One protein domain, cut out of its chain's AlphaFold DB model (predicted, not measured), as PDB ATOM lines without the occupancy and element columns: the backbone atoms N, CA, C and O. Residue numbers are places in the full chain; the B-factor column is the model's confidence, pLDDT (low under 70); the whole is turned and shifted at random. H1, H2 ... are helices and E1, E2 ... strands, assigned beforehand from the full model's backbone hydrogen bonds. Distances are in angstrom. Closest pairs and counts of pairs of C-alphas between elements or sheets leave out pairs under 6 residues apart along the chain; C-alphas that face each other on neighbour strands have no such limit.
ATOM      1  N   GLU A   6       8.845 -32.713  66.365       93.50
ATOM      2  CA  GLU A   6       8.647 -33.557  67.540       93.50
ATOM      3  C   GLU A   6       9.933 -34.342  67.796       93.50
ATOM      4  O   GLU A   6      10.496 -34.941  66.880       93.50
ATOM      5  N   HIS A   7      10.377 -34.349  69.046       96.38
ATOM      6  CA  HIS A   7      11.497 -35.154  69.498       96.38
ATOM      7  C   HIS A   7      11.067 -36.005  70.694       96.38
ATOM      8  O   HIS A   7      10.359 -35.520  71.582       96.38
ATOM      9  N   ILE A   8      11.469 -37.276  70.698       97.19
ATOM     10  CA  ILE A   8      11.041 -38.274  71.680       97.19
ATOM     11  C   ILE A   8      12.275 -38.859  72.357       97.19
ATOM     12  O   ILE A   8      13.091 -39.502  71.705       97.19
ATOM     13  N   PHE A   9      12.349 -38.713  73.675       96.81
ATOM     14  CA  PHE A   9      13.318 -39.412  74.508       96.81
ATOM     15  C   PHE A   9      12.668 -40.650  75.114       96.81
ATOM     16  O   PHE A   9      11.667 -40.531  75.821       96.81
ATOM     17  N   CYS A  10      13.234 -41.833  74.885       96.75
ATOM     18  CA  CYS A  10      12.840 -43.033  75.621       96.75
ATOM     19  C   CYS A  10      13.388 -42.958  77.050       96.75
ATOM     20  O   CYS A  10      14.582 -42.736  77.253       96.75
ATOM     21  N   VAL A  11      12.520 -43.149  78.042       95.62
ATOM     22  CA  VAL A  11      12.874 -43.024  79.459       95.62
ATOM     23  C   VAL A  11      12.273 -44.160  80.270       95.62
ATOM     24  O   VAL A  11      11.206 -44.680  79.949       95.62
ATOM     25  N   LYS A  12      12.926 -44.501  81.379       95.31
ATOM     26  CA  LYS A  12      12.326 -45.334  82.417       95.31
ATOM     27  C   LYS A  12      11.777 -44.434  83.519       95.31
ATOM     28  O   LYS A  12      12.528 -43.691  84.144       95.31
ATOM     29  N   TYR A  13      10.474 -44.514  83.770       93.38
ATOM     30  CA  TYR A  13       9.813 -43.818  84.869       93.38
ATOM     31  C   TYR A  13       9.241 -44.846  85.841       93.38
ATOM     32  O   TYR A  13       8.292 -45.559  85.521       93.38
ATOM     33  N   MET A  14       9.825 -44.933  87.039       90.12
ATOM     34  CA  MET A  14       9.544 -46.001  88.004       90.12
ATOM     35  C   MET A  14       9.712 -47.395  87.366       90.12
ATOM     36  O   MET A  14      10.824 -47.802  87.040       90.12
ATOM     37  N   ILE A  15       8.607 -48.120  87.180       91.50
ATOM     38  CA  ILE A  15       8.558 -49.461  86.590       91.50
ATOM     39  C   ILE A  15       8.204 -49.447  85.099       91.50
ATOM     40  O   ILE A  15       8.204 -50.501  84.471       91.50
ATOM     41  N   TRP A  16       7.868 -48.283  84.538       95.19
ATOM     42  CA  TRP A  16       7.380 -48.163  83.170       95.19
ATOM     43  C   TRP A  16       8.488 -47.718  82.221       95.19
ATOM     44  O   TRP A  16       9.131 -46.690  82.448       95.19
ATOM     45  N   ASP A  17       8.647 -48.455  81.127       96.88
ATOM     46  CA  ASP A  17       9.323 -47.961  79.932       96.88
ATOM     47  C   ASP A  17       8.345 -47.044  79.187       96.88
ATOM     48  O   ASP A  17       7.226 -47.432  78.846       96.88
ATOM     49  N   THR A  18       8.723 -45.783  79.028       96.94
ATOM     50  CA  THR A  18       7.856 -44.711  78.533       96.94
ATOM     51  C   THR A  18       8.698 -43.671  77.793       96.94
ATOM     52  O   THR A  18       9.821 -43.953  77.369       96.94
ATOM     53  N   TYR A  19       8.163 -42.472  77.585       97.38
ATOM     54  CA  TYR A  19       8.835 -41.423  76.841       97.38
ATOM     55  C   TYR A  19       8.630 -40.031  77.435       97.38
ATOM     56  O   TYR A  19       7.688 -39.784  78.184       97.38
ATOM     57  N   ILE A  20       9.506 -39.113  77.046       98.00
ATOM     58  CA  ILE A  20       9.290 -37.670  77.109       98.00
ATOM     59  C   ILE A  20       9.182 -37.176  75.670       98.00
ATOM     60  O   ILE A  20      10.048 -37.499  74.860       98.00
ATOM     61  N   ALA A  21       8.141 -36.412  75.341       97.69
ATOM     62  CA  ALA A  21       8.022 -35.791  74.022       97.69
ATOM     63  C   ALA A  21       8.121 -34.271  74.126       97.69
ATOM     64  O   ALA A  21       7.444 -33.654  74.948       97.69
ATOM     65  N   ILE A  22       8.938 -33.673  73.263       97.75
ATOM     66  CA  ILE A  22       9.089 -32.225  73.108       97.75
ATOM     67  C   ILE A  22       8.589 -31.858  71.714       97.75
ATOM     68  O   ILE A  22       9.071 -32.393  70.718       97.75
ATOM     69  N   LYS A  23       7.614 -30.948  71.637       96.94
ATOM     70  CA  LYS A  23       7.068 -30.435  70.374       96.94
ATOM     71  C   LYS A  23       7.251 -28.929  70.310       96.94
ATOM     72  O   LYS A  23       6.668 -28.210  71.123       96.94
ATOM     73  N   ASP A  24       8.036 -28.473  69.342       96.31
ATOM     74  CA  ASP A  24       8.312 -27.053  69.122       96.31
ATOM     75  C   ASP A  24       7.294 -26.428  68.156       96.31
ATOM     76  O   ASP A  24       7.152 -26.867  67.012       96.31
ATOM     77  N   TYR A  25       6.579 -25.403  68.629       94.88
ATOM     78  CA  TYR A  25       5.602 -24.625  67.860       94.88
ATOM     79  C   TYR A  25       6.131 -23.234  67.467       94.88
ATOM     80  O   TYR A  25       5.363 -22.380  67.025       94.88
ATOM     81  N   GLY A  26       7.431 -22.981  67.626       91.69
ATOM     82  CA  GLY A  26       8.075 -21.697  67.353       91.69
ATOM     83  C   GLY A  26       7.973 -20.736  68.536       91.69
ATOM     84  O   GLY A  26       8.990 -20.379  69.122       91.69
ATOM     85  N   GLU A  27       6.758 -20.346  68.915       92.56
ATOM     86  CA  GLU A  27       6.534 -19.410  70.034       92.56
ATOM     87  C   GLU A  27       6.523 -20.092  71.407       92.56
ATOM     88  O   GLU A  27       6.705 -19.447  72.433       92.56
ATOM     89  N   TYR A  28       6.257 -21.394  71.441       95.75
ATOM     90  CA  TYR A  28       6.158 -22.168  72.670       95.75
ATOM     91  C   TYR A  28       6.518 -23.626  72.408       95.75
ATOM     92  O   TYR A  28       6.526 -24.093  71.265       95.75
ATOM     93  N   ILE A  29       6.749 -24.363  73.489       97.06
ATOM     94  CA  ILE A  29       6.983 -25.802  73.447       97.06
ATOM     95  C   ILE A  29       5.884 -26.523  74.222       97.06
ATOM     96  O   ILE A  29       5.494 -26.107  75.312       97.06
ATOM     97  N   MET A  30       5.380 -27.623  73.665       97.75
ATOM     98  CA  MET A  30       4.608 -28.600  74.430       97.75
ATOM     99  C   MET A  30       5.527 -29.728  74.869       97.75
ATOM    100  O   MET A  30       6.101 -30.414  74.024       97.75
ATOM    101  N   VAL A  31       5.609 -29.949  76.176       97.62
ATOM    102  CA  VAL A  31       6.325 -31.085  76.756       97.62
ATOM    103  C   VAL A  31       5.313 -32.088  77.294       97.62
ATOM    104  O   VAL A  31       4.431 -31.736  78.077       97.62
ATOM    105  N   GLU A  32       5.419 -33.342  76.872       97.75
ATOM    106  CA  GLU A  32       4.686 -34.467  77.440       97.75
ATOM    107  C   GLU A  32       5.629 -35.285  78.324       97.75
ATOM    108  O   GLU A  32       6.604 -35.849  77.837       97.75
ATOM    109  N   LEU A  33       5.346 -35.321  79.629       97.00
ATOM    110  CA  LEU A  33       6.174 -35.964  80.647       97.00
ATOM    111  C   LEU A  33       5.436 -37.134  81.299       97.00
ATOM    112  O   LEU A  33       4.243 -37.007  81.607       97.00
ATOM    113  N   PRO A  34       6.126 -38.242  81.604       96.75
ATOM    114  CA  PRO A  34       5.554 -39.299  82.405       96.75
ATOM    115  C   PRO A  34       5.391 -38.832  83.854       96.75
ATOM    116  O   PRO A  34       6.237 -38.149  84.439       96.75
ATOM    117  N   SER A  35       4.246 -39.187  84.421       93.75
ATOM    118  CA  SER A  35       3.818 -38.866  85.776       93.75
ATOM    119  C   SER A  35       3.008 -40.027  86.343       93.75
ATOM    120  O   SER A  35       2.515 -40.882  85.609       93.75
ATOM    121  N   SER A  36       2.844 -40.064  87.658       90.94
ATOM    122  CA  SER A  36       1.995 -41.049  88.323       90.94
ATOM    123  C   SER A  36       0.670 -40.444  88.768       90.94
ATOM    124  O   SER A  36       0.642 -39.341  89.318       90.94
ATOM    125  N   LYS A  37      -0.421 -41.200  88.636       89.19
ATOM    126  CA  LYS A  37      -1.697 -40.907  89.299       89.19
ATOM    127  C   LYS A  37      -2.037 -42.059  90.243       89.19
ATOM    128  O   LYS A  37      -1.996 -43.215  89.831       89.19
ATOM    129  N   LYS A  38      -2.383 -41.746  91.495       86.75
ATOM    130  CA  LYS A  38      -2.964 -42.731  92.417       86.75
ATOM    131  C   LYS A  38      -4.400 -43.034  91.996       86.75
ATOM    132  O   LYS A  38      -5.171 -42.111  91.725       86.75
ATOM    133  N   GLU A  39      -4.745 -44.309  91.951       83.62
ATOM    134  CA  GLU A  39      -6.081 -44.802  91.649       83.62
ATOM    135  C   GLU A  39      -6.525 -45.762  92.761       83.62
ATOM    136  O   GLU A  39      -5.810 -46.686  93.148       83.62
ATOM    137  N   GLY A  40      -7.699 -45.498  93.340       80.88
ATOM    138  CA  GLY A  40      -8.230 -46.287  94.451       80.88
ATOM    139  C   GLY A  40      -7.278 -46.410  95.650       80.88
ATOM    140  O   GLY A  40      -6.482 -45.517  95.943       80.88
ATOM    141  N   ASN A  41      -7.391 -47.534  96.358       76.62
ATOM    142  CA  ASN A  41      -6.747 -47.720  97.659       76.62
ATOM    143  C   ASN A  41      -5.288 -48.191  97.593       76.62
ATOM    144  O   ASN A  41      -4.675 -48.247  98.651       76.62
ATOM    145  N   ASN A  42      -4.732 -48.549  96.422       77.62
ATOM    146  CA  ASN A  42      -3.317 -48.952  96.334       77.62
ATOM    147  C   ASN A  42      -2.709 -49.086  94.921       77.62
ATOM    148  O   ASN A  42      -1.579 -49.562  94.814       77.62
ATOM    149  N   SER A  43      -3.385 -48.694  93.832       84.00
ATOM    150  CA  SER A  43      -2.759 -48.724  92.503       84.00
ATOM    151  C   SER A  43      -2.185 -47.358  92.131       84.00
ATOM    152  O   SER A  43      -2.760 -46.300  92.390       84.00
ATOM    153  N   THR A  44      -0.998 -47.375  91.530       89.25
ATOM    154  CA  THR A  44      -0.410 -46.209  90.871       89.25
ATOM    155  C   THR A  44      -0.348 -46.525  89.391       89.25
ATOM    156  O   THR A  44       0.231 -47.539  89.011       89.25
ATOM    157  N   ILE A  45      -0.952 -45.675  88.568       92.38
ATOM    158  CA  ILE A  45      -0.939 -45.823  87.114       92.38
ATOM    159  C   ILE A  45      -0.034 -44.770  86.481       92.38
ATOM    160  O   ILE A  45       0.079 -43.640  86.979       92.38
ATOM    161  N   LEU A  46       0.585 -45.141  85.362       94.50
ATOM    162  CA  LEU A  46       1.292 -44.206  84.500       94.50
ATOM    163  C   LEU A  46       0.287 -43.248  83.856       94.50
ATOM    164  O   LEU A  46      -0.737 -43.658  83.311       94.50
ATOM    165  N   ARG A  47       0.609 -41.959  83.876       95.00
ATOM    166  CA  ARG A  47      -0.118 -40.914  83.165       95.00
ATOM    167  C   ARG A  47       0.869 -39.986  82.476       95.00
ATOM    168  O   ARG A  47       1.855 -39.574  83.076       95.00
ATOM    169  N   MET A  48       0.540 -39.564  81.265       96.19
ATOM    170  CA  MET A  48       1.298 -38.527  80.573       96.19
ATOM    171  C   MET A  48       0.707 -37.154  80.895       96.19
ATOM    172  O   MET A  48      -0.502 -36.935  80.768       96.19
ATOM    173  N   ARG A  49       1.547 -36.231  81.363       95.81
ATOM    174  CA  ARG A  49       1.173 -34.842  81.621       95.81
ATOM    175  C   ARG A  49       1.714 -33.973  80.500       95.81
ATOM    176  O   ARG A  49       2.907 -33.990  80.234       95.81
ATOM    177  N   LYS A  50       0.835 -33.184  79.887       96.75
ATOM    178  CA  LYS A  50       1.203 -32.187  78.880       96.75
ATOM    179  C   LYS A  50       1.339 -30.825  79.539       96.75
ATOM    180  O   LYS A  50       0.446 -30.417  80.284       96.75
ATOM    181  N   ILE A  51       2.444 -30.145  79.275       97.19
ATOM    182  CA  ILE A  51       2.765 -28.830  79.821       97.19
ATOM    183  C   ILE A  51       3.132 -27.916  78.660       97.19
ATOM    184  O   ILE A  51       3.909 -28.298  77.787       97.19
ATOM    185  N   LYS A  52       2.528 -26.728  78.643       97.00
ATOM    186  CA  LYS A  52       2.873 -25.664  77.708       97.00
ATOM    187  C   LYS A  52       3.939 -24.790  78.361       97.00
ATOM    188  O   LYS A  52       3.679 -24.237  79.424       97.00
ATOM    189  N   VAL A  53       5.090 -24.671  77.716       96.75
ATOM    190  CA  VAL A  53       6.220 -23.846  78.148       96.75
ATOM    191  C   VAL A  53       6.307 -22.642  77.222       96.75
ATOM    192  O   VAL A  53       6.406 -22.804  76.004       96.75
ATOM    193  N   THR A  54       6.204 -21.450  77.798       95.88
ATOM    194  CA  THR A  54       6.208 -20.166  77.074       95.88
ATOM    195  C   THR A  54       7.313 -19.225  77.527       95.88
ATOM    196  O   THR A  54       7.522 -18.207  76.880       95.88
ATOM    197  N   ASP A  55       7.978 -19.525  78.643       95.69
ATOM    198  CA  ASP A  55       9.135 -18.758  79.090       95.69
ATOM    199  C   ASP A  55      10.292 -18.944  78.096       95.69
ATOM    200  O   ASP A  55      10.584 -20.061  77.662       95.69
ATOM    201  N   GLU A  56      10.914 -17.839  77.691       94.88
ATOM    202  CA  GLU A  56      11.919 -17.836  76.627       94.88
ATOM    203  C   GLU A  56      13.177 -18.627  77.011       94.88
ATOM    204  O   GLU A  56      13.730 -19.349  76.174       94.88
ATOM    205  N   LEU A  57      13.613 -18.535  78.271       95.75
ATOM    206  CA  LEU A  57      14.756 -19.293  78.766       95.75
ATOM    207  C   LEU A  57      14.446 -20.787  78.715       95.75
ATOM    208  O   LEU A  57      15.196 -21.550  78.107       95.75
ATOM    209  N   GLU A  58      13.327 -21.206  79.299       96.62
ATOM    210  CA  GLU A  58      12.930 -22.614  79.341       96.62
ATOM    211  C   GLU A  58      12.721 -23.189  77.933       96.62
ATOM    212  O   GLU A  58      13.180 -24.295  77.639       96.62
ATOM    213  N   VAL A  59      12.110 -22.423  77.021       96.19
ATOM    214  CA  VAL A  59      11.969 -22.801  75.606       96.19
ATOM    215  C   VAL A  59      13.337 -23.044  74.965       96.19
ATOM    216  O   VAL A  59      13.540 -24.070  74.307       96.19
ATOM    217  N   ASN A  60      14.293 -22.137  75.159       95.88
ATOM    218  CA  ASN A  60      15.627 -22.272  74.578       95.88
ATOM    219  C   ASN A  60      16.415 -23.440  75.191       95.88
ATOM    220  O   ASN A  60      17.103 -24.156  74.459       95.88
ATOM    221  N   LEU A  61      16.270 -23.704  76.492       96.88
ATOM    222  CA  LEU A  61      16.888 -24.865  77.141       96.88
ATOM    223  C   LEU A  61      16.301 -26.189  76.634       96.88
ATOM    224  O   LEU A  61      17.050 -27.120  76.349       96.88
ATOM    225  N   LEU A  62      14.985 -26.272  76.425       96.94
ATOM    226  CA  LEU A  62      14.348 -27.462  75.848       96.94
ATOM    227  C   LEU A  62      14.784 -27.706  74.398       96.94
ATOM    228  O   LEU A  62      15.035 -28.849  74.015       96.94
ATOM    229  N   ARG A  63      14.939 -26.648  73.592       96.06
ATOM    230  CA  ARG A  63      15.549 -26.762  72.254       96.06
ATOM    231  C   ARG A  63      16.968 -27.293  72.341       96.06
ATOM    232  O   ARG A  63      17.350 -28.131  71.532       96.06
ATOM    233  N   LYS A  64      17.737 -26.843  73.331       95.50
ATOM    234  CA  LYS A  64      19.101 -27.313  73.563       95.50
ATOM    235  C   LYS A  64      19.146 -28.800  73.914       95.50
ATOM    236  O   LYS A  64      19.948 -29.512  73.321       95.50
ATOM    237  N   CYS A  65      18.239 -29.283  74.768       95.75
ATOM    238  CA  CYS A  65      18.053 -30.718  75.024       95.75
ATOM    239  C   CYS A  65      17.851 -31.503  73.717       95.75
ATOM    240  O   CYS A  65      18.551 -32.478  73.462       95.75
ATOM    241  N   VAL A  66      16.935 -31.040  72.856       95.81
ATOM    242  CA  VAL A  66      16.648 -31.676  71.556       95.81
ATOM    243  C   VAL A  66      17.857 -31.641  70.619       95.81
ATOM    244  O   VAL A  66      18.162 -32.641  69.978       95.81
ATOM    245  N   LEU A  67      18.562 -30.510  70.534       94.19
ATOM    246  CA  LEU A  67      19.747 -30.360  69.684       94.19
ATOM    247  C   LEU A  67      20.906 -31.258  70.126       94.19
ATOM    248  O   LEU A  67      21.648 -31.754  69.283       94.19
ATOM    249  N   LEU A  68      21.069 -31.446  71.436       93.44
ATOM    250  CA  LEU A  68      22.112 -32.288  72.017       93.44
ATOM    251  C   LEU A  68      21.725 -33.770  72.076       93.44
ATOM    252  O   LEU A  68      22.577 -34.577  72.444       93.44
ATOM    253  N   ASP A  69      20.475 -34.113  71.750       94.19
ATOM    254  CA  ASP A  69      19.884 -35.436  71.979       94.19
ATOM    255  C   ASP A  69      20.086 -35.907  73.435       94.19
ATOM    256  O   ASP A  69      20.474 -37.038  73.728       94.19
ATOM    257  N   LYS A  70      19.865 -34.985  74.381       95.56
ATOM    258  CA  LYS A  70      20.032 -35.205  75.822       95.56
ATOM    259  C   LYS A  70      18.800 -34.759  76.593       95.56
ATOM    260  O   LYS A  70      18.179 -33.750  76.281       95.56
ATOM    261  N   GLN A  71      18.490 -35.481  77.666       96.00
ATOM    262  CA  GLN A  71      17.364 -35.177  78.563       96.00
ATOM    263  C   GLN A  71      17.697 -34.120  79.624       96.00
ATOM    264  O   GLN A  71      16.905 -33.879  80.538       96.00
ATOM    265  N   GLU A  72      18.873 -33.515  79.517       96.44
ATOM    266  CA  GLU A  72      19.416 -32.556  80.461       96.44
ATOM    267  C   GLU A  72      20.356 -31.580  79.755       96.44
ATOM    268  O   GLU A  72      20.953 -31.893  78.720       96.44
ATOM    269  N   VAL A  73      20.498 -30.404  80.356       96.25
ATOM    270  CA  VAL A  73      21.492 -29.392  80.001       96.25
ATOM    271  C   VAL A  73      22.451 -29.203  81.164       96.25
ATOM    272  O   VAL A  73      22.050 -29.225  82.328       96.25
ATOM    273  N   GLU A  74      23.723 -29.010  80.839       96.75
ATOM    274  CA  GLU A  74      24.764 -28.729  81.820       96.75
ATOM    275  C   GLU A  74      24.986 -27.217  81.900       96.75
ATOM    276  O   GLU A  74      25.076 -26.530  80.880       96.75
ATOM    277  N   THR A  75      25.109 -26.679  83.102       95.50
ATOM    278  CA  THR A  75      25.546 -25.306  83.323       95.50
ATOM    279  C   THR A  75      27.061 -25.178  83.168       95.50
ATOM    280  O   THR A  75      27.829 -26.139  83.252       95.50
ATOM    281  N   LYS A  76      27.546 -23.951  82.986       94.94
ATOM    282  CA  LYS A  76      28.979 -23.635  82.942       94.94
ATOM    283  C   LYS A  76      29.712 -24.058  84.216       94.94
ATOM    284  O   LYS A  76      30.864 -24.478  84.124       94.94
ATOM    285  N   ASP A  77      29.036 -24.007  85.364       94.38
ATOM    286  CA  ASP A  77      29.555 -24.443  86.665       94.38
ATOM    287  C   ASP A  77      29.363 -25.947  86.957       94.38
ATOM    288  O   ASP A  77      29.714 -26.404  88.043       94.38
ATOM    289  N   GLY A  78      28.871 -26.731  85.988       93.75
ATOM    290  CA  GLY A  78      28.824 -28.196  86.053       93.75
ATOM    291  C   GLY A  78      27.593 -28.787  86.746       93.75
ATOM    292  O   GLY A  78      27.591 -29.973  87.078       93.75
ATOM    293  N   ARG A  79      26.546 -27.989  86.989       94.88
ATOM    294  CA  ARG A  79      25.233 -28.483  87.430       94.88
ATOM    295  C   ARG A  79      24.443 -28.996  86.233       94.88
ATOM    296  O   ARG A  79      24.597 -28.505  85.122       94.88
ATOM    297  N   TYR A  80      23.553 -29.948  86.476       95.19
ATOM    298  CA  TYR A  80      22.691 -30.517  85.446       95.19
ATOM    299  C   TYR A  80      21.238 -30.186  85.753       95.19
ATOM    300  O   TYR A  80      20.804 -30.291  86.901       95.19
ATOM    301  N   PHE A  81      20.507 -29.784  84.720       96.06
ATOM    302  CA  PHE A  81      19.076 -29.527  84.779       96.06
ATOM    303  C   PHE A  81      18.389 -30.441  83.781       96.06
ATOM    304  O   PHE A  81      18.566 -30.305  82.570       96.06
ATOM    305  N   SER A  82      17.611 -31.386  84.298       96.44
ATOM    306  CA  SER A  82      16.803 -32.276  83.474       96.44
ATOM    307  C   SER A  82      15.636 -31.520  82.838       96.44
ATOM    308  O   SER A  82      15.254 -30.436  83.280       96.44
ATOM    309  N   ILE A  83      14.982 -32.130  81.847       96.81
ATOM    310  CA  ILE A  83      13.720 -31.607  81.297       96.81
ATOM    311  C   ILE A  83      12.678 -31.378  82.409       96.81
ATOM    312  O   ILE A  83      11.920 -30.414  82.344       96.81
ATOM    313  N   TYR A  84      12.648 -32.212  83.456       95.56
ATOM    314  CA  TYR A  84      11.761 -31.985  84.600       95.56
ATOM    315  C   TYR A  84      12.110 -30.695  85.342       95.56
ATOM    316  O   TYR A  84      11.211 -29.939  85.704       95.56
ATOM    317  N   ASP A  85      13.397 -30.426  85.545       95.19
ATOM    318  CA  ASP A  85      13.838 -29.226  86.247       95.19
ATOM    319  C   ASP A  85      13.517 -27.970  85.442       95.19
ATOM    320  O   ASP A  85      12.958 -27.023  85.991       95.19
ATOM    321  N   ILE A  86      13.778 -28.008  84.134       96.12
ATOM    322  CA  ILE A  86      13.459 -26.911  83.217       96.12
ATOM    323  C   ILE A  86      11.959 -26.597  83.246       96.12
ATOM    324  O   ILE A  86      11.582 -25.437  83.298       96.12
ATOM    325  N   VAL A  87      11.097 -27.618  83.253       95.38
ATOM    326  CA  VAL A  87       9.641 -27.430  83.159       95.38
ATOM    327  C   VAL A  87       8.986 -27.045  84.494       95.38
ATOM    328  O   VAL A  87       7.913 -26.440  84.493       95.38
ATOM    329  N   TYR A  88       9.563 -27.421  85.642       92.06
ATOM    330  CA  TYR A  88       8.915 -27.240  86.952       92.06
ATOM    331  C   TYR A  88       9.579 -26.219  87.879       92.06
ATOM    332  O   TYR A  88       8.946 -25.825  88.860       92.06
ATOM    333  N   GLN A  89      10.832 -25.820  87.645       87.56
ATOM    334  CA  GLN A  89      11.574 -25.014  88.621       87.56
ATOM    335  C   GLN A  89      11.521 -23.501  88.392       87.56
ATOM    336  O   GLN A  89      12.000 -22.785  89.273       87.56
ATOM    337  N   ASN A  90      10.920 -23.031  87.293       83.81
ATOM    338  CA  ASN A  90      10.838 -21.614  86.933       83.81
ATOM    339  C   ASN A  90      12.222 -20.948  86.985       83.81
ATOM    340  O   ASN A  90      12.556 -20.188  87.898       83.81
ATOM    341  N   LEU A  91      13.092 -21.350  86.056       89.81
ATOM    342  CA  LEU A  91      14.524 -21.037  86.126       89.81
ATOM    343  C   LEU A  91      14.798 -19.531  86.015       89.81
ATOM    344  O   LEU A  91      15.718 -19.035  86.670       89.81
ATOM    345  N   THR A  92      13.955 -18.806  85.277       86.94
ATOM    346  CA  THR A  92      14.010 -17.346  85.146       86.94
ATOM    347  C   THR A  92      13.814 -16.651  86.497       86.94
ATOM    348  O   THR A  92      14.617 -15.796  86.870       86.94
ATOM    349  N   GLU A  93      12.822 -17.062  87.299       87.62
ATOM    350  CA  GLU A  93      12.600 -16.512  88.652       87.62
ATOM    351  C   GLU A  93      13.759 -16.800  89.614       87.62
ATOM    352  O   GLU A  93      13.957 -16.088  90.600       87.62
ATOM    353  N   ARG A  94      14.558 -17.829  89.320       88.88
ATOM    354  CA  ARG A  94      15.757 -18.188  90.088       88.88
ATOM    355  C   ARG A  94      17.026 -17.485  89.606       88.88
ATOM    356  O   ARG A  94      18.099 -17.767  90.133       88.88
ATOM    357  N   GLY A  95      16.907 -16.572  88.644       92.50
ATOM    358  CA  GLY A  95      18.005 -15.742  88.151       92.50
ATOM    359  C   GLY A  95      18.914 -16.416  87.126       92.50
ATOM    360  O   GLY A  95      19.932 -15.829  86.771       92.50
ATOM    361  N   TRP A  96      18.563 -17.608  86.636       95.19
ATOM    362  CA  TRP A  96      19.310 -18.253  85.557       95.19
ATOM    363  C   TRP A  96      19.115 -17.508  84.238       95.19
ATOM    364  O   TRP A  96      18.056 -16.936  83.985       95.19
ATOM    365  N   GLN A  97      20.137 -17.531  83.391       94.31
ATOM    366  CA  GLN A  97      20.144 -16.974  82.045       94.31
ATOM    367  C   GLN A  97      20.593 -18.044  81.049       94.31
ATOM    368  O   GLN A  97      21.281 -18.997  81.409       94.31
ATOM    369  N   ILE A  98      20.237 -17.897  79.769       92.75
ATOM    370  CA  ILE A  98      20.558 -18.913  78.748       92.75
ATOM    371  C   ILE A  98      22.071 -19.121  78.601       92.75
ATOM    372  O   ILE A  98      22.537 -20.240  78.389       92.75
ATOM    373  N   ASP A  99      22.834 -18.048  78.802       94.00
ATOM    374  CA  ASP A  99      24.291 -18.054  78.749       94.00
ATOM    375  C   ASP A  99      24.933 -18.805  79.916       94.00
ATOM    376  O   ASP A  99      26.126 -19.095  79.853       94.00
ATOM    377  N   ASP A 100      24.193 -19.172  80.961       93.88
ATOM    378  CA  ASP A 100      24.723 -20.000  82.044       93.88
ATOM    379  C   ASP A 100      24.862 -21.474  81.640       93.88
ATOM    380  O   ASP A 100      25.482 -22.247  82.369       93.88
ATOM    381  N   PHE A 101      24.338 -21.877  80.476       94.50
ATOM    382  CA  PHE A 101      24.258 -23.270  80.031       94.50
ATOM    383  C   PHE A 101      25.185 -23.566  78.844       94.50
ATOM    384  O   PHE A 101      25.311 -22.763  77.916       94.50
TER     385      PHE A 101
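Overview. This is residues 6 to 101 of the 102 residues of an uncharacterized protein of Gallibacterium anatis (UniProt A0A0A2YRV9). A long, strongly twisted sheet of four strands, E1 to E4, has two helices, H1 and H2, side by side over one face near one end, running across its strands. The small hairpin E5-E6 packs on H1, while the hairpin E3-E4 reaches far from the helices and makes much of the length. The printed part has 96 residues, in the order E1 E2 E3 E4 H1 E5 E6 H2, of mixed class. Both sheets, E1-E2-E3-E4 and E5-E6, are antiparallel; the whole is compact, with a radius of gyration of the C-alphas of 14.3 A, yet elongated, spanning 46 by 27 by 23 A.

Along the chain. E1, residues 6 to 13, begins at C-alpha 6 (8.647, -33.557, 67.540) and bends by 51 degrees at residue 10. E2 is residues 16 to 24, 25.4 A; E3 is 29 to 39, 29.4 A; E4 is 43 to 53, 30.1 A. H1 is residues 56 to 68, 18.3 A. E5 is residues 72 to 74, E6 is 80 to 82, and H2, 83 to 88, ends at C-alpha 88 (8.915, -27.240, 86.952).

Arrangement. E1 to E4 form a meander, each strand the antiparallel neighbour of the one before: N 9 and O 20 are 2.9 A apart, N 23 and O 30 2.9 A, N 33 and O 49 2.8 A. H1 and H2 are on the same face of the sheet E1-E2-E3-E4, at heights over the sheet of 9.8 A and 8.7 A, and with it they make two layers, the sheet being one and the helices on its one face the other. They touch, C-alphas of Glu 58 and Ile 86 closest at 5.8 A, at a shallow tilt of 14 degrees, opposite ways. In the hairpin E5-E6, N 73 and O 81 are 2.9 A apart. In H1 and H2 every O i to N i+4 pair is within hydrogen-bond range.

Size, cuts and confidence. The C-alphas of Asn 41 and Asp 99 are farthest apart, 46.9 A. The printed part has no cut, and its links between named elements are tight. Residues 89 to 101 hold no named element. No printed residue is under 70 in pLDDT.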